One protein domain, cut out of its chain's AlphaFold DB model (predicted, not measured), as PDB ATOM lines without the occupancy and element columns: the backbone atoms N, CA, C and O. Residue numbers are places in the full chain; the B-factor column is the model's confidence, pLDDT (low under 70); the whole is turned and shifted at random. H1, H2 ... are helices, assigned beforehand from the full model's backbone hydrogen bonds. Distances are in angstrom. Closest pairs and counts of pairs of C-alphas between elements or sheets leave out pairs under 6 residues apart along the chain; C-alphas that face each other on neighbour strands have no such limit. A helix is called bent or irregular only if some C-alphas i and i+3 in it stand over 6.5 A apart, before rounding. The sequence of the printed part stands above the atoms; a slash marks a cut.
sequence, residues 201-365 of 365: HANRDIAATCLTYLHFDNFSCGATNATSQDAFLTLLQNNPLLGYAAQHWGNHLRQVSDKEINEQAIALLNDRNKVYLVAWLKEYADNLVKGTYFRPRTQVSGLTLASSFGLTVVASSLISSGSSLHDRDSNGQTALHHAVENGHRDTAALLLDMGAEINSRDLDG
ATOM      1  N   HIS A 201     126.644 117.346 170.440       89.38
ATOM      2  CA  HIS A 201     126.614 116.770 169.096       89.38
ATOM      3  C   HIS A 201     125.534 117.378 168.195       89.38
ATOM      4  O   HIS A 201     125.534 117.126 167.000       89.38
ATOM      5  N   ALA A 202     124.664 118.254 168.702       93.38
ATOM      6  CA  ALA A 202     123.513 118.708 167.929       93.38
ATOM      7  C   ALA A 202     123.908 119.494 166.665       93.38
ATOM      8  O   ALA A 202     123.350 119.240 165.607       93.38
ATOM      9  N   ASN A 203     124.909 120.387 166.714       94.12
ATOM     10  CA  ASN A 203     125.399 121.049 165.490       94.12
ATOM     11  C   ASN A 203     125.996 120.059 164.482       94.12
ATOM     12  O   ASN A 203     125.849 120.259 163.280       94.12
ATOM     13  N   ARG A 204     126.661 119.003 164.969       95.25
ATOM     14  CA  ARG A 204     127.228 117.942 164.131       95.25
ATOM     15  C   ARG A 204     126.103 117.205 163.409       95.25
ATOM     16  O   ARG A 204     126.147 117.081 162.191       95.25
ATOM     17  N   ASP A 205     125.088 116.788 164.156       94.88
ATOM     18  CA  ASP A 205     123.958 116.022 163.638       94.88
ATOM     19  C   ASP A 205     123.127 116.862 162.660       94.88
ATOM     20  O   ASP A 205     122.793 116.393 161.578       94.88
ATOM     21  N   ILE A 206     122.882 118.139 162.976       96.81
ATOM     22  CA  ILE A 206     122.204 119.079 162.075       96.81
ATOM     23  C   ILE A 206     122.990 119.254 160.771       96.81
ATOM     24  O   ILE A 206     122.412 119.167 159.689       96.81
ATOM     25  N   ALA A 207     124.306 119.491 160.855       97.00
ATOM     26  CA  ALA A 207     125.149 119.650 159.674       97.00
ATOM     27  C   ALA A 207     125.133 118.388 158.802       97.00
ATOM     28  O   ALA A 207     124.945 118.500 157.592       97.00
ATOM     29  N   ALA A 208     125.272 117.208 159.414       96.94
ATOM     30  CA  ALA A 208     125.202 115.923 158.722       96.94
ATOM     31  C   ALA A 208     123.836 115.718 158.052       96.94
ATOM     32  O   ALA A 208     123.785 115.445 156.859       96.94
ATOM     33  N   THR A 209     122.729 115.940 158.765       97.56
ATOM     34  CA  THR A 209     121.374 115.862 158.202       97.56
ATOM     35  C   THR A 209     121.200 116.801 157.009       97.56
ATOM     36  O   THR A 209     120.714 116.380 155.960       97.56
ATOM     37  N   CYS A 210     121.599 118.071 157.132       97.50
ATOM     38  CA  CYS A 210     121.484 119.022 156.030       97.50
ATOM     39  C   CYS A 210     122.349 118.613 154.831       97.50
ATOM     40  O   CYS A 210     121.896 118.736 153.696       97.50
ATOM     41  N   LEU A 211     123.568 118.123 155.066       96.75
ATOM     42  CA  LEU A 211     124.461 117.661 154.006       96.75
ATOM     43  C   LEU A 211     123.914 116.419 153.307       96.75
ATOM     44  O   LEU A 211     123.864 116.423 152.081       96.75
ATOM     45  N   THR A 212     123.451 115.408 154.043       97.00
ATOM     46  CA  THR A 212     122.791 114.227 153.466       97.00
ATOM     47  C   THR A 212     121.589 114.640 152.623       97.00
ATOM     48  O   THR A 212     121.492 114.250 151.463       97.00
ATOM     49  N   TYR A 213     120.734 115.520 153.150       96.25
ATOM     50  CA  TYR A 213     119.578 116.028 152.415       96.25
ATOM     51  C   TYR A 213     119.990 116.715 151.107       96.25
ATOM     52  O   TYR A 213     119.443 116.421 150.051       96.25
ATOM     53  N   LEU A 214     121.003 117.586 151.135       94.81
ATOM     54  CA  LEU A 214     121.509 118.264 149.935       94.81
ATOM     55  C   LEU A 214     122.164 117.308 148.922       94.81
ATOM     56  O   LEU A 214     122.279 117.665 147.749       94.81
ATOM     57  N   HIS A 215     122.568 116.107 149.343       94.62
ATOM     58  CA  HIS A 215     123.122 115.082 148.460       94.62
ATOM     59  C   HIS A 215     122.077 114.243 147.726       94.62
ATOM     60  O   HIS A 215     122.472 113.494 146.834       94.62
ATOM     61  N   PHE A 216     120.786 114.385 148.037       93.38
ATOM     62  CA  PHE A 216     119.746 113.576 147.407       93.38
ATOM     63  C   PHE A 216     119.789 113.628 145.876       93.38
ATOM     64  O   PHE A 216     120.020 114.674 145.257       93.38
ATOM     65  N   ASP A 217     119.500 112.484 145.255       87.62
ATOM     66  CA  ASP A 217     119.629 112.278 143.810       87.62
ATOM     67  C   ASP A 217     118.748 113.250 143.011       87.62
ATOM     68  O   ASP A 217     119.138 113.731 141.941       87.62
ATOM     69  N   ASN A 218     117.606 113.631 143.591       81.94
ATOM     70  CA  ASN A 218     116.654 114.595 143.039       81.94
ATOM     71  C   ASN A 218     117.285 115.967 142.737       81.94
ATOM     72  O   ASN A 218     116.810 116.688 141.857       81.94
ATOM     73  N   PHE A 219     118.366 116.331 143.430       82.50
ATOM     74  CA  PHE A 219     119.040 117.620 143.272       82.50
ATOM     75  C   PHE A 219     120.180 117.589 142.245       82.50
ATOM     76  O   PHE A 219     120.600 118.643 141.768       82.50
ATOM     77  N   SER A 220     120.630 116.401 141.830       71.56
ATOM     78  CA  SER A 220     121.750 116.238 140.890       71.56
ATOM     79  C   SER A 220     121.372 116.527 139.429       71.56
ATOM     80  O   SER A 220     122.239 116.895 138.640       71.56
ATOM     81  N   CYS A 221     120.094 116.384 139.050       53.84
ATOM     82  CA  CYS A 221     119.636 116.488 137.652       53.84
ATOM     83  C   CYS A 221     118.625 117.629 137.388       53.84
ATOM     84  O   CYS A 221     118.400 117.998 136.237       53.84
ATOM     85  N   GLY A 222     117.999 118.194 138.429       51.66
ATOM     86  CA  GLY A 222     116.876 119.135 138.281       51.66
ATOM     87  C   GLY A 222     117.249 120.619 138.152       51.66
ATOM     88  O   GLY A 222     116.475 121.398 137.596       51.66
ATOM     89  N   ALA A 223     118.429 121.034 138.632       49.34
ATOM     90  CA  ALA A 223     118.779 122.455 138.738       49.34
ATOM     91  C   ALA A 223     119.102 123.125 137.387       49.34
ATOM     92  O   ALA A 223     118.948 124.335 137.251       49.34
ATOM     93  N   THR A 224     119.482 122.353 136.363       46.09
ATOM     94  CA  THR A 224     119.787 122.890 135.024       46.09
ATOM     95  C   THR A 224     118.540 123.241 134.208       46.09
ATOM     96  O   THR A 224     118.645 124.000 133.248       46.09
ATOM     97  N   ASN A 225     117.358 122.740 134.596       47.47
ATOM     98  CA  ASN A 225     116.086 123.028 133.916       47.47
ATOM     99  C   ASN A 225     115.222 124.060 134.660       47.47
ATOM    100  O   ASN A 225     114.229 124.538 134.113       47.47
ATOM    101  N   ALA A 226     115.600 124.437 135.882       51.94
ATOM    102  CA  ALA A 226     114.936 125.474 136.660       51.94
ATOM    103  C   ALA A 226     115.422 126.872 136.234       51.94
ATOM    104  O   ALA A 226     115.887 127.668 137.035       51.94
ATOM    105  N   THR A 227     115.343 127.193 134.945       55.22
ATOM    106  CA  THR A 227     115.604 128.559 134.463       55.22
ATOM    107  C   THR A 227     114.447 129.514 134.778       55.22
ATOM    108  O   THR A 227     114.605 130.726 134.641       55.22
ATOM    109  N   SER A 228     113.299 128.994 135.236       65.69
ATOM    110  CA  SER A 228     112.146 129.781 135.675       65.69
ATOM    111  C   SER A 228     112.008 129.813 137.200       65.69
ATOM    112  O   SER A 228     112.192 128.812 137.897       65.69
ATOM    113  N   GLN A 229     111.618 130.979 137.718       71.25
ATOM    114  CA  GLN A 229     111.295 131.187 139.131       71.25
ATOM    115  C   GLN A 229     110.190 130.231 139.622       71.25
ATOM    116  O   GLN A 229     110.230 129.781 140.764       71.25
ATOM    117  N   ASP A 230     109.250 129.848 138.756       75.19
ATOM    118  CA  ASP A 230     108.150 128.938 139.102       75.19
ATOM    119  C   ASP A 230     108.627 127.506 139.386       75.19
ATOM    120  O   ASP A 230     108.175 126.871 140.343       75.19
ATOM    121  N   ALA A 231     109.580 126.995 138.598       76.94
ATOM    122  CA  ALA A 231     110.172 125.677 138.835       76.94
ATOM    123  C   ALA A 231     110.925 125.640 140.175       76.94
ATOM    124  O   ALA A 231     110.870 124.647 140.900       76.94
ATOM    125  N   PHE A 232     111.573 126.748 140.534       75.88
ATOM    126  CA  PHE A 232     112.260 126.908 141.811       75.88
ATOM    127  C   PHE A 232     111.304 126.954 143.005       75.88
ATOM    128  O   PHE A 232     111.519 126.257 143.997       75.88
ATOM    129  N   LEU A 233     110.216 127.722 142.909       80.62
ATOM    130  CA  LEU A 233     109.186 127.744 143.949       80.62
ATOM    131  C   LEU A 233     108.543 126.365 144.121       80.62
ATOM    132  O   LEU A 233     108.315 125.934 145.249       80.62
ATOM    133  N   THR A 234     108.333 125.639 143.021       85.19
ATOM    134  CA  THR A 234     107.839 124.254 143.055       85.19
ATOM    135  C   THR A 234     108.836 123.320 143.750       85.19
ATOM    136  O   THR A 234     108.439 122.482 144.558       85.19
ATOM    137  N   LEU A 235     110.140 123.482 143.494       85.69
ATOM    138  CA  LEU A 235     111.187 122.708 144.163       85.69
ATOM    139  C   LEU A 235     111.174 122.934 145.682       85.69
ATOM    140  O   LEU A 235     111.236 121.962 146.430       85.69
ATOM    141  N   LEU A 236     111.055 124.189 146.129       84.31
ATOM    142  CA  LEU A 236     110.956 124.547 147.549       84.31
ATOM    143  C   LEU A 236     109.682 124.003 148.205       84.31
ATOM    144  O   LEU A 236     109.738 123.504 149.325       84.31
ATOM    145  N   GLN A 237     108.545 124.063 147.509       86.56
ATOM    146  CA  GLN A 237     107.280 123.513 148.006       86.56
ATOM    147  C   GLN A 237     107.351 121.996 148.198       86.56
ATOM    148  O   GLN A 237     106.868 121.478 149.202       86.56
ATOM    149  N   ASN A 238     107.992 121.291 147.264       89.12
ATOM    150  CA  ASN A 238     108.136 119.836 147.325       89.12
ATOM    151  C   ASN A 238     109.246 119.382 148.284       89.12
ATOM    152  O   ASN A 238     109.264 118.223 148.687       89.12
ATOM    153  N   ASN A 239     110.166 120.277 148.657       91.81
ATOM    154  CA  ASN A 239     111.302 119.974 149.527       91.81
ATOM    155  C   ASN A 239     111.392 120.992 150.678       91.81
ATOM    156  O   ASN A 239     112.261 121.866 150.659       91.81
ATOM    157  N   PRO A 240     110.521 120.883 151.701       92.75
ATOM    158  CA  PRO A 240     110.408 121.864 152.783       92.75
ATOM    159  C   PRO A 240     111.729 122.212 153.481       92.75
ATOM    160  O   PRO A 240     112.003 123.380 153.738       92.75
ATOM    161  N   LEU A 241     112.586 121.219 153.745       95.31
ATOM    162  CA  LEU A 241     113.865 121.424 154.437       95.31
ATOM    163  C   LEU A 241     114.935 122.088 153.551       95.31
ATOM    164  O   LEU A 241     115.907 122.633 154.073       95.31
ATOM    165  N   LEU A 242     114.772 122.071 152.224       93.31
ATOM    166  CA  LEU A 242     115.815 122.440 151.264       93.31
ATOM    167  C   LEU A 242     116.342 123.861 151.471       93.31
ATOM    168  O   LEU A 242     117.553 124.076 151.476       93.31
ATOM    169  N   GLY A 243     115.436 124.822 151.672       91.94
ATOM    170  CA  GLY A 243     115.812 126.219 151.885       91.94
ATOM    171  C   GLY A 243     116.653 126.396 153.147       91.94
ATOM    172  O   GLY A 243     117.700 127.040 153.108       91.94
ATOM    173  N   TYR A 244     116.233 125.772 154.250       95.12
ATOM    174  CA  TYR A 244     116.988 125.805 155.499       95.12
ATOM    175  C   TYR A 244     118.351 125.120 155.356       95.12
ATOM    176  O   TYR A 244     119.375 125.709 155.709       95.12
ATOM    177  N   ALA A 245     118.362 123.900 154.806       95.88
ATOM    178  CA  ALA A 245     119.571 123.110 154.634       95.88
ATOM    179  C   ALA A 245     120.612 123.897 153.840       95.88
ATOM    180  O   ALA A 245     121.700 124.112 154.357       95.88
ATOM    181  N   ALA A 246     120.259 124.418 152.659       93.69
ATOM    182  CA  ALA A 246     121.171 125.171 151.799       93.69
ATOM    183  C   ALA A 246     121.732 126.450 152.451       93.69
ATOM    184  O   ALA A 246     122.880 126.805 152.198       93.69
ATOM    185  N   GLN A 247     120.953 127.127 153.297       92.00
ATOM    186  CA  GLN A 247     121.350 128.391 153.928       92.00
ATOM    187  C   GLN A 247     122.196 128.220 155.188       92.00
ATOM    188  O   GLN A 247     122.946 129.131 155.541       92.00
ATOM    189  N   HIS A 248     122.053 127.102 155.902       95.06
ATOM    190  CA  HIS A 248     122.569 126.997 157.268       95.06
ATOM    191  C   HIS A 248     123.489 125.803 157.521       95.06
ATOM    192  O   HIS A 248     124.191 125.823 158.533       95.06
ATOM    193  N   TRP A 249     123.580 124.817 156.617       96.25
ATOM    194  CA  TRP A 249     124.460 123.650 156.800       96.25
ATOM    195  C   TRP A 249     125.907 124.048 157.140       96.25
ATOM    196  O   TRP A 249     126.495 123.518 158.083       96.25
ATOM    197  N   GLY A 250     126.458 125.043 156.433       95.38
ATOM    198  CA  GLY A 250     127.825 125.518 156.639       95.38
ATOM    199  C   GLY A 250     128.010 126.262 157.964       95.38
ATOM    200  O   GLY A 250     129.060 126.148 158.591       95.38
ATOM    201  N   ASN A 251     126.977 126.953 158.455       94.81
ATOM    202  CA  ASN A 251     127.023 127.607 159.766       94.81
ATOM    203  C   ASN A 251     127.105 126.582 160.900       94.81
ATOM    204  O   ASN A 251     127.844 126.802 161.858       94.81
ATOM    205  N   HIS A 252     126.373 125.469 160.781       95.81
ATOM    206  CA  HIS A 252     126.438 124.367 161.740       95.81
ATOM    207  C   HIS A 252     127.776 123.639 161.668       95.81
ATOM    208  O   HIS A 252     128.404 123.424 162.703       95.81
ATOM    209  N   LEU A 253     128.260 123.344 160.456       96.00
ATOM    210  CA  LEU A 253     129.560 122.705 160.262       96.00
ATOM    211  C   LEU A 253     130.705 123.551 160.826       96.00
ATOM    212  O   LEU A 253     131.602 123.009 161.458       96.00
ATOM    213  N   ARG A 254     130.659 124.883 160.692       94.00
ATOM    214  CA  ARG A 254     131.686 125.778 161.250       94.00
ATOM    215  C   ARG A 254     131.837 125.657 162.772       94.00
ATOM    216  O   ARG A 254     132.917 125.907 163.294       94.00
ATOM    217  N   GLN A 255     130.777 125.278 163.487       90.75
ATOM    218  CA  GLN A 255     130.814 125.079 164.944       90.75
ATOM    219  C   GLN A 255     131.400 123.719 165.350       90.75
ATOM    220  O   GLN A 255     131.488 123.419 166.541       90.75
ATOM    221  N   VAL A 256     131.762 122.873 164.383       90.94
ATOM    222  CA  VAL A 256     132.139 121.479 164.599       90.94
ATOM    223  C   VAL A 256     133.484 121.195 163.938       90.94
ATOM    224  O   VAL A 256     133.751 121.575 162.805       90.94
ATOM    225  N   SER A 257     134.353 120.484 164.651       84.75
ATOM    226  CA  SER A 257     135.592 119.939 164.092       84.75
ATOM    227  C   SER A 257     135.410 118.443 163.840       84.75
ATOM    228  O   SER A 257     135.753 117.630 164.694       84.75
ATOM    229  N   ASP A 258     134.831 118.081 162.692       91.06
ATOM    230  CA  ASP A 258     134.607 116.683 162.301       91.06
ATOM    231  C   ASP A 258     135.102 116.424 160.872       91.06
ATOM    232  O   ASP A 258     134.740 117.129 159.930       91.06
ATOM    233  N   LYS A 259     135.968 115.419 160.711       92.25
ATOM    234  CA  LYS A 259     136.578 115.079 159.423       92.25
ATOM    235  C   LYS A 259     135.573 114.462 158.444       92.25
ATOM    236  O   LYS A 259     135.601 114.815 157.273       92.25
ATOM    237  N   GLU A 260     134.692 113.589 158.917       92.88
ATOM    238  CA  GLU A 260     133.718 112.876 158.083       92.88
ATOM    239  C   GLU A 260     132.724 113.858 157.455       92.88
ATOM    240  O   GLU A 260     132.457 113.823 156.255       92.88
ATOM    241  N   ILE A 261     132.238 114.816 158.245       94.25
ATOM    242  CA  ILE A 261     131.297 115.829 157.751       94.25
ATOM    243  C   ILE A 261     131.995 116.824 156.819       94.25
ATOM    244  O   ILE A 261     131.409 117.263 155.830       94.25
ATOM    245  N   ASN A 262     133.267 117.145 157.075       95.81
ATOM    246  CA  ASN A 262     134.069 117.924 156.133       95.81
ATOM    247  C   ASN A 262     134.241 117.189 154.793       95.81
ATOM    248  O   ASN A 262     134.154 117.829 153.748       95.81
ATOM    249  N   GLU A 263     134.436 115.868 154.796       95.62
ATOM    250  CA  GLU A 263     134.496 115.056 153.572       95.62
ATOM    251  C   GLU A 263     133.154 115.083 152.812       95.62
ATOM    252  O   GLU A 263     133.154 115.293 151.597       95.62
ATOM    253  N   GLN A 264     132.013 114.998 153.510       95.62
ATOM    254  CA  GLN A 264     130.687 115.185 152.896       95.62
ATOM    255  C   GLN A 264     130.510 116.594 152.309       95.62
ATOM    256  O   GLN A 264     130.031 116.749 151.187       95.62
ATOM    257  N   ALA A 265     130.931 117.637 153.026       97.19
ATOM    258  CA  ALA A 265     130.887 119.007 152.524       97.19
ATOM    259  C   ALA A 265     131.755 119.189 151.269       97.19
ATOM    260  O   ALA A 265     131.332 119.834 150.313       97.19
ATOM    261  N   ILE A 266     132.950 118.594 151.234       96.88
ATOM    262  CA  ILE A 266     133.827 118.614 150.056       96.88
ATOM    263  C   ILE A 266     133.157 117.901 148.874       96.88
ATOM    264  O   ILE A 266     133.193 118.419 147.758       96.88
ATOM    265  N   ALA A 267     132.513 116.750 149.099       95.62
ATOM    266  CA  ALA A 267     131.781 116.032 148.056       95.62
ATOM    267  C   ALA A 267     130.646 116.884 147.457       95.62
ATOM    268  O   ALA A 267     130.551 116.986 146.233       95.62
ATOM    269  N   LEU A 268     129.868 117.576 148.302       95.38
ATOM    270  CA  LEU A 268     128.821 118.505 147.862       95.38
ATOM    271  C   LEU A 268     129.392 119.616 146.978       95.38
ATOM    272  O   LEU A 268     128.834 119.944 145.934       95.38
ATOM    273  N   LEU A 269     130.502 120.211 147.420       95.44
ATOM    274  CA  LEU A 269     131.102 121.388 146.797       95.44
ATOM    275  C   LEU A 269     131.891 121.077 145.517       95.44
ATOM    276  O   LEU A 269     132.190 121.993 144.753       95.44
ATOM    277  N   ASN A 270     132.196 119.806 145.261       93.69
ATOM    278  CA  ASN A 270     132.750 119.352 143.986       93.69
ATOM    279  C   ASN A 270     131.664 119.059 142.934       93.69
ATOM    280  O   ASN A 270     131.972 118.978 141.744       93.69
ATOM    281  N   ASP A 271     130.394 118.931 143.333       91.62
ATOM    282  CA  ASP A 271     129.274 118.766 142.408       91.62
ATOM    283  C   ASP A 271     128.747 120.131 141.940       91.62
ATOM    284  O   ASP A 271     128.089 120.871 142.675       91.62
ATOM    285  N   ARG A 272     128.999 120.453 140.668       88.25
ATOM    286  CA  ARG A 272     128.616 121.737 140.066       88.25
ATOM    287  C   ARG A 272     127.110 122.020 140.136       88.25
ATOM    288  O   ARG A 272     126.732 123.178 140.317       88.25
ATOM    289  N   ASN A 273     126.255 121.005 139.993       86.19
ATOM    290  CA  ASN A 273     124.803 121.198 140.004       86.19
ATOM    291  C   ASN A 273     124.310 121.507 141.419       86.19
ATOM    292  O   ASN A 273     123.488 122.407 141.606       86.19
ATOM    293  N   LYS A 274     124.863 120.814 142.420       89.94
ATOM    294  CA  LYS A 274     124.533 121.047 143.831       89.94
ATOM    295  C   LYS A 274     125.075 122.387 144.328       89.94
ATOM    296  O   LYS A 274     124.347 123.117 144.996       89.94
ATOM    297  N   VAL A 275     126.294 122.768 143.936       90.94
ATOM    298  CA  VAL A 275     126.858 124.104 144.208       90.94
ATOM    299  C   VAL A 275     125.955 125.201 143.656       90.94
ATOM    300  O   VAL A 275     125.615 126.135 144.381       90.94
ATOM    301  N   TYR A 276     125.524 125.072 142.399       87.25
ATOM    302  CA  TYR A 276     124.616 126.041 141.790       87.25
ATOM    303  C   TYR A 276     123.293 126.141 142.563       87.25
ATOM    304  O   TYR A 276     122.863 127.242 142.897       87.25
ATOM    305  N   LEU A 277     122.683 125.004 142.921       86.94
ATOM    306  CA  LEU A 277     121.447 124.974 143.707       86.94
ATOM    307  C   LEU A 277     121.604 125.666 145.071       86.94
ATOM    308  O   LEU A 277     120.770 126.492 145.442       86.94
ATOM    309  N   VAL A 278     122.668 125.348 145.813       90.56
ATOM    310  CA  VAL A 278     122.928 125.918 147.144       90.56
ATOM    311  C   VAL A 278     123.169 127.424 147.058       90.56
ATOM    312  O   VAL A 278     122.581 128.178 147.835       90.56
ATOM    313  N   ALA A 279     123.985 127.871 146.100       88.25
ATOM    314  CA  ALA A 279     124.229 129.291 145.872       88.25
ATOM    315  C   ALA A 279     122.927 130.035 145.560       88.25
ATOM    316  O   ALA A 279     122.627 131.065 146.164       88.25
ATOM    317  N   TRP A 280     122.107 129.449 144.687       84.69
ATOM    318  CA  TRP A 280     120.843 130.032 144.277       84.69
ATOM    319  C   TRP A 280     119.849 130.172 145.442       84.69
ATOM    320  O   TRP A 280     119.231 131.226 145.612       84.69
ATOM    321  N   LEU A 281     119.737 129.144 146.291       86.56
ATOM    322  CA  LEU A 281     118.875 129.144 147.480       86.56
ATOM    323  C   LEU A 281     119.326 130.141 148.549       86.56
ATOM    324  O   LEU A 281     118.481 130.776 149.187       86.56
ATOM    325  N   LYS A 282     120.640 130.275 148.754       84.56
ATOM    326  CA  LYS A 282     121.205 131.237 149.703       84.56
ATOM    327  C   LYS A 282     120.878 132.668 149.274       84.56
ATOM    328  O   LYS A 282     120.336 133.446 150.054       84.56
ATOM    329  N   GLU A 283     121.113 132.987 148.007       80.12
ATOM    330  CA  GLU A 283     120.857 134.321 147.465       80.12
ATOM    331  C   GLU A 283     119.380 134.671 147.389       80.12
ATOM    332  O   GLU A 283     119.016 135.830 147.579       80.12
ATOM    333  N   TYR A 284     118.518 133.700 147.092       80.44
ATOM    334  CA  TYR A 284     117.078 133.934 147.060       80.44
ATOM    335  C   TYR A 284     116.580 134.467 148.408       80.44
ATOM    336  O   TYR A 284     115.855 135.459 148.456       80.44
ATOM    337  N   ALA A 285     117.026 133.857 149.507       76.31
ATOM    338  CA  ALA A 285     116.683 134.326 150.843       76.31
ATOM    339  C   ALA A 285     117.325 135.675 151.180       76.31
ATOM    340  O   ALA A 285     116.627 136.556 151.682       76.31
ATOM    341  N   ASP A 286     118.602 135.876 150.842       73.38
ATOM    342  CA  ASP A 286     119.287 137.155 151.066       73.38
ATOM    343  C   ASP A 286     118.571 138.310 150.327       73.38
ATOM    344  O   ASP A 286     118.399 139.402 150.875       73.38
ATOM    345  N   ASN A 287     118.080 138.068 149.105       74.69
ATOM    346  CA  ASN A 287     117.338 139.054 148.313       74.69
ATOM    347  C   ASN A 287     115.920 139.311 148.832       74.69
ATOM    348  O   ASN A 287     115.478 140.460 148.809       74.69
ATOM    349  N   LEU A 288     115.213 138.290 149.335       70.81
ATOM    350  CA  LEU A 288     113.908 138.484 149.980       70.81
ATOM    351  C   LEU A 288     114.003 139.439 151.176       70.81
ATOM    352  O   LEU A 288     113.093 140.233 151.400       70.81
ATOM    353  N   VAL A 289     115.113 139.390 151.915       68.69
ATOM    354  CA  VAL A 289     115.368 140.295 153.042       68.69
ATOM    355  C   VAL A 289     115.745 141.700 152.561       68.69
ATOM    356  O   VAL A 289     115.283 142.685 153.131       68.69
ATOM    357  N   LYS A 290     116.568 141.810 151.509       70.62
ATOM    358  CA  LYS A 290     117.076 143.096 150.990       70.62
ATOM    359  C   LYS A 290     116.097 143.833 150.060       70.62
ATOM    360  O   LYS A 290     116.285 145.020 149.810       70.62
ATOM    361  N   GLY A 291     115.061 143.162 149.550       65.50
ATOM    362  CA  GLY A 291     114.075 143.748 148.631       65.50
ATOM    363  C   GLY A 291     114.631 144.073 147.236       65.50
ATOM    364  O   GLY A 291     114.081 144.922 146.536       65.50
ATOM    365  N   THR A 292     115.734 143.435 146.839       65.25
ATOM    366  CA  THR A 292     116.463 143.698 145.589       65.25
ATOM    367  C   THR A 292     116.070 142.742 144.463       65.25
ATOM    368  O   THR A 292     115.583 141.635 144.698       65.25
ATOM    369  N   TYR A 293     116.283 143.163 143.209       58.31
ATOM    370  CA  TYR A 293     116.028 142.322 142.038       58.31
ATOM    371  C   TYR A 293     116.900 141.064 142.062       58.31
ATOM    372  O   TYR A 293     118.126 141.138 142.046       58.31
ATOM    373  N   PHE A 294     116.247 139.907 142.046       63.34
ATOM    374  CA  PHE A 294     116.902 138.609 142.046       63.34
ATOM    375  C   PHE A 294     117.435 138.246 140.657       63.34
ATOM    376  O   PHE A 294     116.671 138.153 139.692       63.34
ATOM    377  N   ARG A 295     118.743 137.993 140.556       63.75
ATOM    378  CA  ARG A 295     119.356 137.316 139.408       63.75
ATOM    379  C   ARG A 295     120.202 136.146 139.912       63.75
ATOM    380  O   ARG A 295     121.152 136.402 140.644       63.75
ATOM    381  N   PRO A 296     119.882 134.896 139.532       62.56
ATOM    382  CA  PRO A 296     120.671 133.731 139.922       62.56
ATOM    383  C   PRO A 296     122.106 133.856 139.401       62.56
ATOM    384  O   PRO A 296     122.291 134.112 138.203       62.56
ATOM    385  N   ARG A 297     123.122 133.628 140.244       68.06
ATOM    386  CA  ARG A 297     124.500 133.530 139.746       68.06
ATOM    387  C   ARG A 297     124.695 132.249 138.950       68.06
ATOM    388  O   ARG A 297     124.633 131.150 139.485       68.06
ATOM    389  N   THR A 298     124.988 132.382 137.661       66.81
ATOM    390  CA  THR A 298     125.215 131.242 136.749       66.81
ATOM    391  C   THR A 298     126.607 130.623 136.869       66.81
ATOM    392  O   THR A 298     126.868 129.561 136.300       66.81
ATOM    393  N   GLN A 299     127.511 131.271 137.603       75.31
ATOM    394  CA  GLN A 299     128.887 130.833 137.815       75.31
ATOM    395  C   GLN A 299     129.199 130.985 139.300       75.31
ATOM    396  O   GLN A 299     129.365 132.098 139.768       75.31
ATOM    397  N   VAL A 300     129.216 129.888 140.058       84.81
ATOM    398  CA  VAL A 300     129.667 129.861 141.458       84.81
ATOM    399  C   VAL A 300     130.495 128.596 141.641       84.81
ATOM    400  O   VAL A 300     130.090 127.528 141.180       84.81
ATOM    401  N   SER A 301     131.666 128.717 142.266       91.88
ATOM    402  CA  SER A 301     132.528 127.577 142.584       91.88
ATOM    403  C   SER A 301     132.261 127.070 144.004       91.88
ATOM    404  O   SER A 301     131.797 127.812 144.878       91.88
ATOM    405  N   GLY A 302     132.593 125.803 144.264       94.75
ATOM    406  CA  GLY A 302     132.514 125.241 145.613       94.75
ATOM    407  C   GLY A 302     133.374 126.009 146.623       94.75
ATOM    408  O   GLY A 302     132.967 126.204 147.769       94.75
ATOM    409  N   LEU A 303     134.525 126.529 146.180       96.69
ATOM    410  CA  LEU A 303     135.405 127.357 147.003       96.69
ATOM    411  C   LEU A 303     134.737 128.673 147.419       96.69
ATOM    412  O   LEU A 303     134.887 129.086 148.571       96.69
ATOM    413  N   THR A 304     133.963 129.306 146.532       94.38
ATOM    414  CA  THR A 304     133.188 130.508 146.864       94.38
ATOM    415  C   THR A 304     132.172 130.226 147.971       94.38
ATOM    416  O   THR A 304     132.121 130.967 148.953       94.38
ATOM    417  N   LEU A 305     131.429 129.114 147.888       94.44
ATOM    418  CA  LEU A 305     130.484 128.728 148.941       94.44
ATOM    419  C   LEU A 305     131.186 128.409 150.267       94.44
ATOM    420  O   LEU A 305     130.795 128.961 151.296       94.44
ATOM    421  N   ALA A 306     132.245 127.589 150.258       96.88
ATOM    422  CA  ALA A 306     133.033 127.300 151.461       96.88
ATOM    423  C   ALA A 306     133.549 128.584 152.127       96.88
ATOM    424  O   ALA A 306     133.514 128.715 153.352       96.88
ATOM    425  N   SER A 307     133.975 129.549 151.311       96.81
ATOM    426  CA  SER A 307     134.465 130.848 151.770       96.81
ATOM    427  C   SER A 307     133.358 131.705 152.369       96.81
ATOM    428  O   SER A 307     133.559 132.271 153.439       96.81
ATOM    429  N   SER A 308     132.172 131.719 151.751       94.75
ATOM    430  CA  SER A 308     130.992 132.434 152.257       94.75
ATOM    431  C   SER A 308     130.477 131.900 153.599       94.75
ATOM    432  O   SER A 308     129.910 132.662 154.372       94.75
ATOM    433  N   PHE A 309     130.701 130.615 153.899       95.12
ATOM    434  CA  PHE A 309     130.372 130.006 155.193       95.12
ATOM    435  C   PHE A 309     131.516 130.072 156.212       95.12
ATOM    436  O   PHE A 309     131.309 129.786 157.393       95.12
ATOM    437  N   GLY A 310     132.730 130.424 155.783       96.62
ATOM    438  CA  GLY A 310     133.904 130.453 156.652       96.62
ATOM    439  C   GLY A 310     134.442 129.060 156.986       96.62
ATOM    440  O   GLY A 310     134.979 128.852 158.068       96.62
ATOM    441  N   LEU A 311     134.298 128.096 156.075       97.12
ATOM    442  CA  LEU A 311     134.748 126.715 156.259       97.12
ATOM    443  C   LEU A 311     136.231 126.570 155.892       97.12
ATOM    444  O   LEU A 311     136.570 126.019 154.848       97.12
ATOM    445  N   THR A 312     137.128 127.073 156.744       97.00
ATOM    446  CA  THR A 312     138.575 127.169 156.461       97.00
ATOM    447  C   THR A 312     139.213 125.823 156.091       97.00
ATOM    448  O   THR A 312     139.965 125.742 155.122       97.00
ATOM    449  N   VAL A 313     138.877 124.743 156.807       96.56
ATOM    450  CA  VAL A 313     139.407 123.390 156.534       96.56
ATOM    451  C   VAL A 313     138.929 122.868 155.176       96.56
ATOM    452  O   VAL A 313     139.729 122.378 154.381       96.56
ATOM    453  N   VAL A 314     137.637 123.027 154.877       97.50
ATOM    454  CA  VAL A 314     137.043 122.625 153.592       97.50
ATOM    455  C   VAL A 314     137.649 123.437 152.446       97.50
ATOM    456  O   VAL A 314     138.067 122.857 151.448       97.50
ATOM    457  N   ALA A 315     137.778 124.757 152.606       97.38
ATOM    458  CA  ALA A 315     138.394 125.641 151.618       97.38
ATOM    459  C   ALA A 315     139.847 125.237 151.322       97.38
ATOM    460  O   ALA A 315     140.216 125.089 150.159       97.38
ATOM    461  N   SER A 316     140.652 124.973 152.357       97.50
ATOM    462  CA  SER A 316     142.032 124.489 152.204       97.50
ATOM    463  C   SER A 316     142.099 123.179 151.408       97.50
ATOM    464  O   SER A 316     142.928 123.030 150.505       97.50
ATOM    465  N   SER A 317     141.183 122.249 151.688       97.00
ATOM    466  CA  SER A 317     141.120 120.959 151.000       97.00
ATOM    467  C   SER A 317     140.660 121.086 149.542       97.00
ATOM    468  O   SER A 317     141.176 120.375 148.678       97.00
ATOM    469  N   LEU A 318     139.747 122.016 149.246       97.12
ATOM    470  CA  LEU A 318     139.300 122.330 147.884       97.12
ATOM    471  C   LEU A 318     140.426 122.957 147.051       97.12
ATOM    472  O   LEU A 318     140.632 122.546 145.909       97.12
ATOM    473  N   ILE A 319     141.189 123.895 147.625       96.69
ATOM    474  CA  ILE A 319     142.364 124.511 146.979       96.69
ATOM    475  C   ILE A 319     143.424 123.445 146.689       96.69
ATOM    476  O   ILE A 319     143.918 123.346 145.569       96.69
ATOM    477  N   SER A 320     143.713 122.582 147.669       95.94
ATOM    478  CA  SER A 320     144.671 121.476 147.511       95.94
ATOM    479  C   SER A 320     144.233 120.465 146.444       95.94
ATOM    480  O   SER A 320     145.074 119.850 145.793       95.94
ATOM    481  N   SER A 321     142.921 120.321 146.236       94.19
ATOM    482  CA  SER A 321     142.326 119.490 145.178       94.19
ATOM    483  C   SER A 321     142.260 120.186 143.809       94.19
ATOM    484  O   SER A 321     141.715 119.618 142.867       94.19
ATOM    485  N   GLY A 322     142.810 121.399 143.679       92.44
ATOM    486  CA  GLY A 322     142.907 122.131 142.414       92.44
ATOM    487  C   GLY A 322     141.798 123.154 142.153       92.44
ATOM    488  O   GLY A 322     141.676 123.621 141.022       92.44
ATOM    489  N   SER A 323     140.994 123.525 143.158       93.50
ATOM    490  CA  SER A 323     140.040 124.635 143.007       93.50
ATOM    491  C   SER A 323     140.770 125.952 142.744       93.50
ATOM    492  O   SER A 323     141.714 126.301 143.453       93.50
ATOM    493  N   SER A 324     140.313 126.705 141.744       93.44
ATOM    494  CA  SER A 324     140.904 127.989 141.365       93.44
ATOM    495  C   SER A 324     140.558 129.085 142.379       93.44
ATOM    496  O   SER A 324     139.394 129.317 142.706       93.44
ATOM    497  N   LEU A 325     141.586 129.797 142.851       92.81
ATOM    498  CA  LEU A 325     141.455 130.958 143.745       92.81
ATOM    499  C   LEU A 325     140.887 132.196 143.037       92.81
ATOM    500  O   LEU A 325     140.411 133.124 143.693       92.81
ATOM    501  N   HIS A 326     140.964 132.217 141.705       90.44
ATOM    502  CA  HIS A 326     140.643 133.377 140.874       90.44
ATOM    503  C   HIS A 326     139.327 133.213 140.118       90.44
ATOM    504  O   HIS A 326     138.986 134.067 139.299       90.44
ATOM    505  N   ASP A 327     138.582 132.137 140.387       91.56
ATOM    506  CA  ASP A 327     137.240 131.976 139.847       91.56
ATOM    507  C   ASP A 327     136.372 133.140 140.310       91.56
ATOM    508  O   ASP A 327     136.321 133.487 141.496       91.56
ATOM    509  N   ARG A 328     135.705 133.751 139.337       90.12
ATOM    510  CA  ARG A 328     134.793 134.864 139.545       90.12
ATOM    511  C   ARG A 328     133.383 134.386 139.317       90.12
ATOM    512  O   ARG A 328     133.115 133.659 138.360       90.12
ATOM    513  N   ASP A 329     132.492 134.811 140.191       87.69
ATOM    514  CA  ASP A 329     131.078 134.595 139.974       87.69
ATOM    515  C   ASP A 329     130.472 135.625 139.008       87.69
ATOM    516  O   ASP A 329     131.173 136.466 138.438       87.69
ATOM    517  N   SER A 330     129.156 135.572 138.793       84.38
ATOM    518  CA  SER A 330     128.490 136.465 137.838       84.38
ATOM    519  C   SER A 330     128.503 137.949 138.220       84.38
ATOM    520  O   SER A 330     128.190 138.763 137.354       84.38
ATOM    521  N   ASN A 331     128.863 138.309 139.458       85.69
ATOM    522  CA  ASN A 331     129.095 139.706 139.843       85.69
ATOM    523  C   ASN A 331     130.591 140.045 139.864       85.69
ATOM    524  O   ASN A 331     130.977 141.091 140.370       85.69
ATOM    525  N   GLY A 332     131.449 139.177 139.322       89.12
ATOM    526  CA  GLY A 332     132.894 139.379 139.301       89.12
ATOM    527  C   GLY A 332     133.581 139.099 140.640       89.12
ATOM    528  O   GLY A 332     134.786 139.328 140.742       89.12
ATOM    529  N   GLN A 333     132.855 138.599 141.643       91.50
ATOM    530  CA  GLN A 333     133.374 138.391 142.992       91.50
ATOM    531  C   GLN A 333     134.136 137.063 143.081       91.50
ATOM    532  O   GLN A 333     133.718 136.041 142.537       91.50
ATOM    533  N   THR A 334     135.269 137.082 143.782       94.25
ATOM    534  CA  THR A 334     136.111 135.903 144.057       94.25
ATOM    535  C   THR A 334     135.783 135.294 145.418       94.25
ATOM    536  O   THR A 334     135.143 135.932 146.254       94.25
ATOM    537  N   ALA A 335     136.295 134.095 145.706       95.50
ATOM    538  CA  ALA A 335     136.178 133.472 147.028       95.50
ATOM    539  C   ALA A 335     136.607 134.404 148.187       95.50
ATOM    540  O   ALA A 335     135.982 134.402 149.249       95.50
ATOM    541  N   LEU A 336     137.619 135.256 147.962       96.75
ATOM    542  CA  LEU A 336     138.084 136.236 148.949       96.75
ATOM    543  C   LEU A 336     137.033 137.316 149.248       96.75
ATOM    544  O   LEU A 336     136.846 137.653 150.415       96.75
ATOM    545  N   HIS A 337     136.315 137.812 148.233       95.00
ATOM    546  CA  HIS A 337     135.232 138.784 148.432       95.00
ATOM    547  C   HIS A 337     134.172 138.219 149.378       95.00
ATOM    548  O   HIS A 337     133.816 138.864 150.360       95.00
ATOM    549  N   HIS A 338     133.737 136.980 149.137       93.75
ATOM    550  CA  HIS A 338     132.717 136.320 149.955       93.75
ATOM    551  C   HIS A 338     133.190 136.055 151.386       93.75
ATOM    552  O   HIS A 338     132.416 136.243 152.324       93.75
ATOM    553  N   ALA A 339     134.451 135.655 151.582       96.44
ATOM    554  CA  ALA A 339     135.008 135.495 152.925       96.44
ATOM    555  C   ALA A 339     135.023 136.828 153.693       96.44
ATOM    556  O   ALA A 339     134.658 136.862 154.867       96.44
ATOM    557  N   VAL A 340     135.418 137.927 153.042       95.31
ATOM    558  CA  VAL A 340     135.491 139.254 153.675       95.31
ATOM    559  C   VAL A 340     134.099 139.829 153.940       95.31
ATOM    560  O   VAL A 340     133.852 140.283 155.055       95.31
ATOM    561  N   GLU A 341     133.177 139.759 152.975       92.69
ATOM    562  CA  GLU A 341     131.798 140.259 153.116       92.69
ATOM    563  C   GLU A 341     131.076 139.604 154.305       92.69
ATOM    564  O   GLU A 341     130.366 140.274 155.050       92.69
ATOM    565  N   ASN A 342     131.314 138.307 154.534       91.62
ATOM    566  CA  ASN A 342     130.711 137.553 155.637       91.62
ATOM    567  C   ASN A 342     131.557 137.570 156.931       91.62
ATOM    568  O   ASN A 342     131.223 136.897 157.908       91.62
ATOM    569  N   GLY A 343     132.657 138.334 156.972       95.69
ATOM    570  CA  GLY A 343     133.491 138.505 158.168       95.69
ATOM    571  C   GLY A 343     134.329 137.278 158.555       95.69
ATOM    572  O   GLY A 343     134.733 137.129 159.709       95.69
ATOM    573  N   HIS A 344     134.605 136.373 157.617       97.12
ATOM    574  CA  HIS A 344     135.339 135.127 157.845       97.12
ATOM    575  C   HIS A 344     136.849 135.325 157.728       97.12
ATOM    576  O   HIS A 344     137.488 134.903 156.765       97.12
ATOM    577  N   ARG A 345     137.415 135.968 158.756       97.19
ATOM    578  CA  ARG A 345     138.827 136.371 158.817       97.19
ATOM    579  C   ARG A 345     139.810 135.223 158.576       97.19
ATOM    580  O   ARG A 345     140.728 135.400 157.784       97.19
ATOM    581  N   ASP A 346     139.621 134.075 159.223       97.56
ATOM    582  CA  ASP A 346     140.557 132.946 159.114       97.56
ATOM    583  C   ASP A 346     140.565 132.356 157.699       97.56
ATOM    584  O   ASP A 346     141.619 132.048 157.146       97.56
ATOM    585  N   THR A 347     139.395 132.282 157.062       97.75
ATOM    586  CA  THR A 347     139.288 131.852 155.664       97.75
ATOM    587  C   THR A 347     139.854 132.894 154.701       97.75
ATOM    588  O   THR A 347     140.534 132.524 153.751       97.75
ATOM    589  N   ALA A 348     139.637 134.190 154.945       97.75
ATOM    590  CA  ALA A 348     140.242 135.251 154.141       97.75
ATOM    591  C   ALA A 348     141.779 135.234 154.233       97.75
ATOM    592  O   ALA A 348     142.451 135.349 153.210       97.75
ATOM    593  N   ALA A 349     142.330 135.038 155.436       98.06
ATOM    594  CA  ALA A 349     143.767 134.891 155.650       98.06
ATOM    595  C   ALA A 349     144.324 133.675 154.897       98.06
ATOM    596  O   ALA A 349     145.261 133.828 154.123       98.06
ATOM    597  N   LEU A 350     143.676 132.509 155.020       98.12
ATOM    598  CA  LEU A 350     144.043 131.311 154.262       98.12
ATOM    599  C   LEU A 350     144.076 131.573 152.748       98.12
ATOM    600  O   LEU A 350     145.011 131.153 152.074       98.12
ATOM    601  N   LEU A 351     143.054 132.237 152.200       97.75
ATOM    602  CA  LEU A 351     142.987 132.532 150.766       97.75
ATOM    603  C   LEU A 351     144.145 133.434 150.319       97.75
ATOM    604  O   LEU A 351     144.746 133.176 149.278       97.75
ATOM    605  N   LEU A 352     144.478 134.462 151.103       97.31
ATOM    606  CA  LEU A 352     145.608 135.356 150.833       97.31
ATOM    607  C   LEU A 352     146.951 134.622 150.919       97.31
ATOM    608  O   LEU A 352     147.782 134.777 150.027       97.31
ATOM    609  N   ASP A 353     147.134 133.779 151.937       97.31
ATOM    610  CA  ASP A 353     148.340 132.963 152.114       97.31
ATOM    611  C   ASP A 353     148.533 131.975 150.952       97.31
ATOM    612  O   ASP A 353     149.661 131.675 150.559       97.31
ATOM    613  N   MET A 354     147.430 131.506 150.361       96.12
ATOM    614  CA  MET A 354     147.424 130.639 149.179       96.12
ATOM    615  C   MET A 354     147.583 131.405 147.853       96.12
ATOM    616  O   MET A 354     147.647 130.778 146.799       96.12
ATOM    617  N   GLY A 355     147.686 132.738 147.884       95.25
ATOM    618  CA  GLY A 355     147.962 133.568 146.708       95.25
ATOM    619  C   GLY A 355     146.739 134.215 146.054       95.25
ATOM    620  O   GLY A 355     146.829 134.645 144.904       95.25
ATOM    621  N   ALA A 356     145.599 134.313 146.745       95.06
ATOM    622  CA  ALA A 356     144.456 135.069 146.236       95.06
ATOM    623  C   ALA A 356     144.810 136.556 146.027       95.06
ATOM    624  O   ALA A 356     145.459 137.195 146.857       95.06
ATOM    625  N   GLU A 357     144.346 137.131 144.917       93.88
ATOM    626  CA  GLU A 357     144.597 138.531 144.570       93.88
ATOM    627  C   GLU A 357     143.816 139.488 145.485       93.88
ATOM    628  O   GLU A 357     142.606 139.666 145.324       93.88
ATOM    629  N   ILE A 358     144.528 140.161 146.395       93.56
ATOM    630  CA  ILE A 358     143.953 141.103 147.372       93.56
ATOM    631  C   ILE A 358     143.210 142.287 146.734       93.56
ATOM    632  O   ILE A 358     142.248 142.784 147.304       93.56
ATOM    633  N   ASN A 359     143.644 142.721 145.547       90.94
ATOM    634  CA  ASN A 359     143.085 143.871 144.826       90.94
ATOM    635  C   ASN A 359     142.154 143.451 143.677       90.94
ATOM    636  O   ASN A 359     141.972 144.209 142.720       90.94
ATOM    637  N   SER A 360     141.611 142.231 143.730       90.31
ATOM    638  CA  SER A 360     140.584 141.800 142.781       90.31
ATOM    639  C   SER A 360     139.393 142.752 142.858       90.31
ATOM    640  O   SER A 360     138.901 143.013 143.948       90.31
ATOM    641  N   ARG A 361     138.935 143.247 141.709       91.38
ATOM    642  CA  ARG A 361     137.731 144.085 141.593       91.38
ATOM    643  C   ARG A 361     136.542 143.258 141.154       91.38
ATOM    644  O   ARG A 361     136.718 142.397 140.284       91.38
ATOM    645  N   ASP A 362     135.374 143.539 141.707       89.56
ATOM    646  CA  ASP A 362     134.112 142.987 141.230       89.56
ATOM    647  C   ASP A 362     133.547 143.856 140.084       89.56
ATOM    648  O   ASP A 362     134.291 144.608 139.445       89.56
ATOM    649  N   LEU A 363     132.273 143.687 139.719       87.88
ATOM    650  CA  LEU A 363     131.661 144.487 138.650       87.88
ATOM    651  C   LEU A 363     131.371 145.944 139.047       87.88
ATOM    652  O   LEU A 363     131.193 146.765 138.143       87.88
ATOM    653  N   ASP A 364     131.339 146.268 140.340       84.06
ATOM    654  CA  ASP A 364     131.036 147.613 140.835       84.06
ATOM    655  C   ASP A 364     132.297 148.489 140.997       84.06
ATOM    656  O   ASP A 364     132.183 149.713 141.128       84.06
ATOM    657  N   GLY A 365     133.500 147.907 140.880       76.00
ATOM    658  CA  GLY A 365     134.780 148.623 140.753       76.00
ATOM    659  C   GLY A 365     135.799 148.263 141.815       76.00
ATOM    660  O   GLY A 365     136.743 149.077 141.970       76.00
TER     661      GLY A 365
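AT A GLANCE: This is residues 201 to 365 of the 365 residues of the protein "Ankyrin_rpt-contain_dom domain-containing protein" of Trichoderma gamsii (UniProt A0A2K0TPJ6). A block of two helical hairpins set side by side, H7 with H8 and H9 with H10, packs through H7 and H8 on a crossed pile of the earlier helices, in which H4 crosses H6 and H1 and H5 run side by side. Small H2 packs on the first part of H6, H3 lies beyond it at the end of the whole far from H10, and two long links and the last twelve residues run outside the helices. The 165 printed residues hold ten named helices, H1 to H10 in order along the chain, and no named strand; the class is all helix. The whole is compact, with a radius of gyration of the C-alphas of 15.2 A and spans of 43 by 40 by 27 A.

HOW THE PARTS SIT: H1, residues 202 to 214, touches H4, residues 242 to 254, at a steep tilt of 44 degrees, opposite ways; their closest C-alphas are those of Cys 210 and Ala 245, 4.7 A apart. H1 also touches H5, residues 259 to 270, at a shallow tilt of 29 degrees, the same way, with Ala 208 and Ile 261 the closest at 6.2 A between C-alphas. H2, residues 217 to 222, touches H6, residues 272 to 290, about perpendicular at 76 degrees, with the C-alphas of Ser 220 and Asn 273 closest at 5.9 A; H6 touches H2 with residues 273 to 277 alone. H3, residues 229 to 238, touches no helix, but is near H2. H4 and H6 touch about perpendicular, at 82 degrees, with the C-alphas of Ala 246 and Val 278 closest at 5.0 A. H5 and H6 only just touch, and only at the corner, with 3 pairs of C-alphas within 8 A, the closest those of Leu 269 and Val 275, 5.7 A apart. The hub is H7, residues 302 to 309, touching H4, H5, H6, H8 and H9; H8 is residues 312 to 320 and H9 residues 335 to 341. The C-alphas of Leu 269 in H5 and Gly 302 in H7 are that pair's closest, at 4.3 A. H7 and H8 form a hairpin at a shallow tilt of 15 degrees, with the C-alphas of Ala 306 and Ala 315 closest at 5.6 A. H7 and H9 run the same way at 15 degrees, with Thr 304 and Ala 335 closest at 4.2 A between C-alphas. H9 and H10, residues 345 to 353, form a second hairpin at a shallow tilt of 33 degrees, only just short of steep; the C-alphas of Ala 339 and Ala 348 are closest, at 5.4 A. Every O i to N i+4 pair is within hydrogen-bond range in H1, H3 and H5 to H10; in H4 it is 7 of 9, and in H2 0 of 2, with 1 of 3 O i to N i+3 pairs within range.

IN THESE COORDINATES: H1 begins at C-alpha 202, (123.513, 118.708, 167.929), and is 18.1 A long. H2 is 9.2 A, H3 14.4 A, H4 19.0 A and H5 16.5 A. H4 is irregular: C-alphas 247 and 250 are 7.6 A apart. H6, the longest with 19 residues, is 26.6 A and ends at C-alpha 290, (117.076, 143.096, 150.990). H7 is 10.9 A, H8 12.2 A, H9 10.1 A and H10 12.1 A, ending at C-alpha 353, (148.340, 132.963, 152.114).

THE WHOLE: The two C-alphas farthest apart are those of His 201 and Gly 365, the chain's last residue, 43.4 A. The printed part has no cut. The links H6 to H7, 11 residues, and H8 to H9, 14 residues, are long. Mean pLDDT of the printed part is 88.0; residues 221 to 228, 289 and 291 to 298 are under 70.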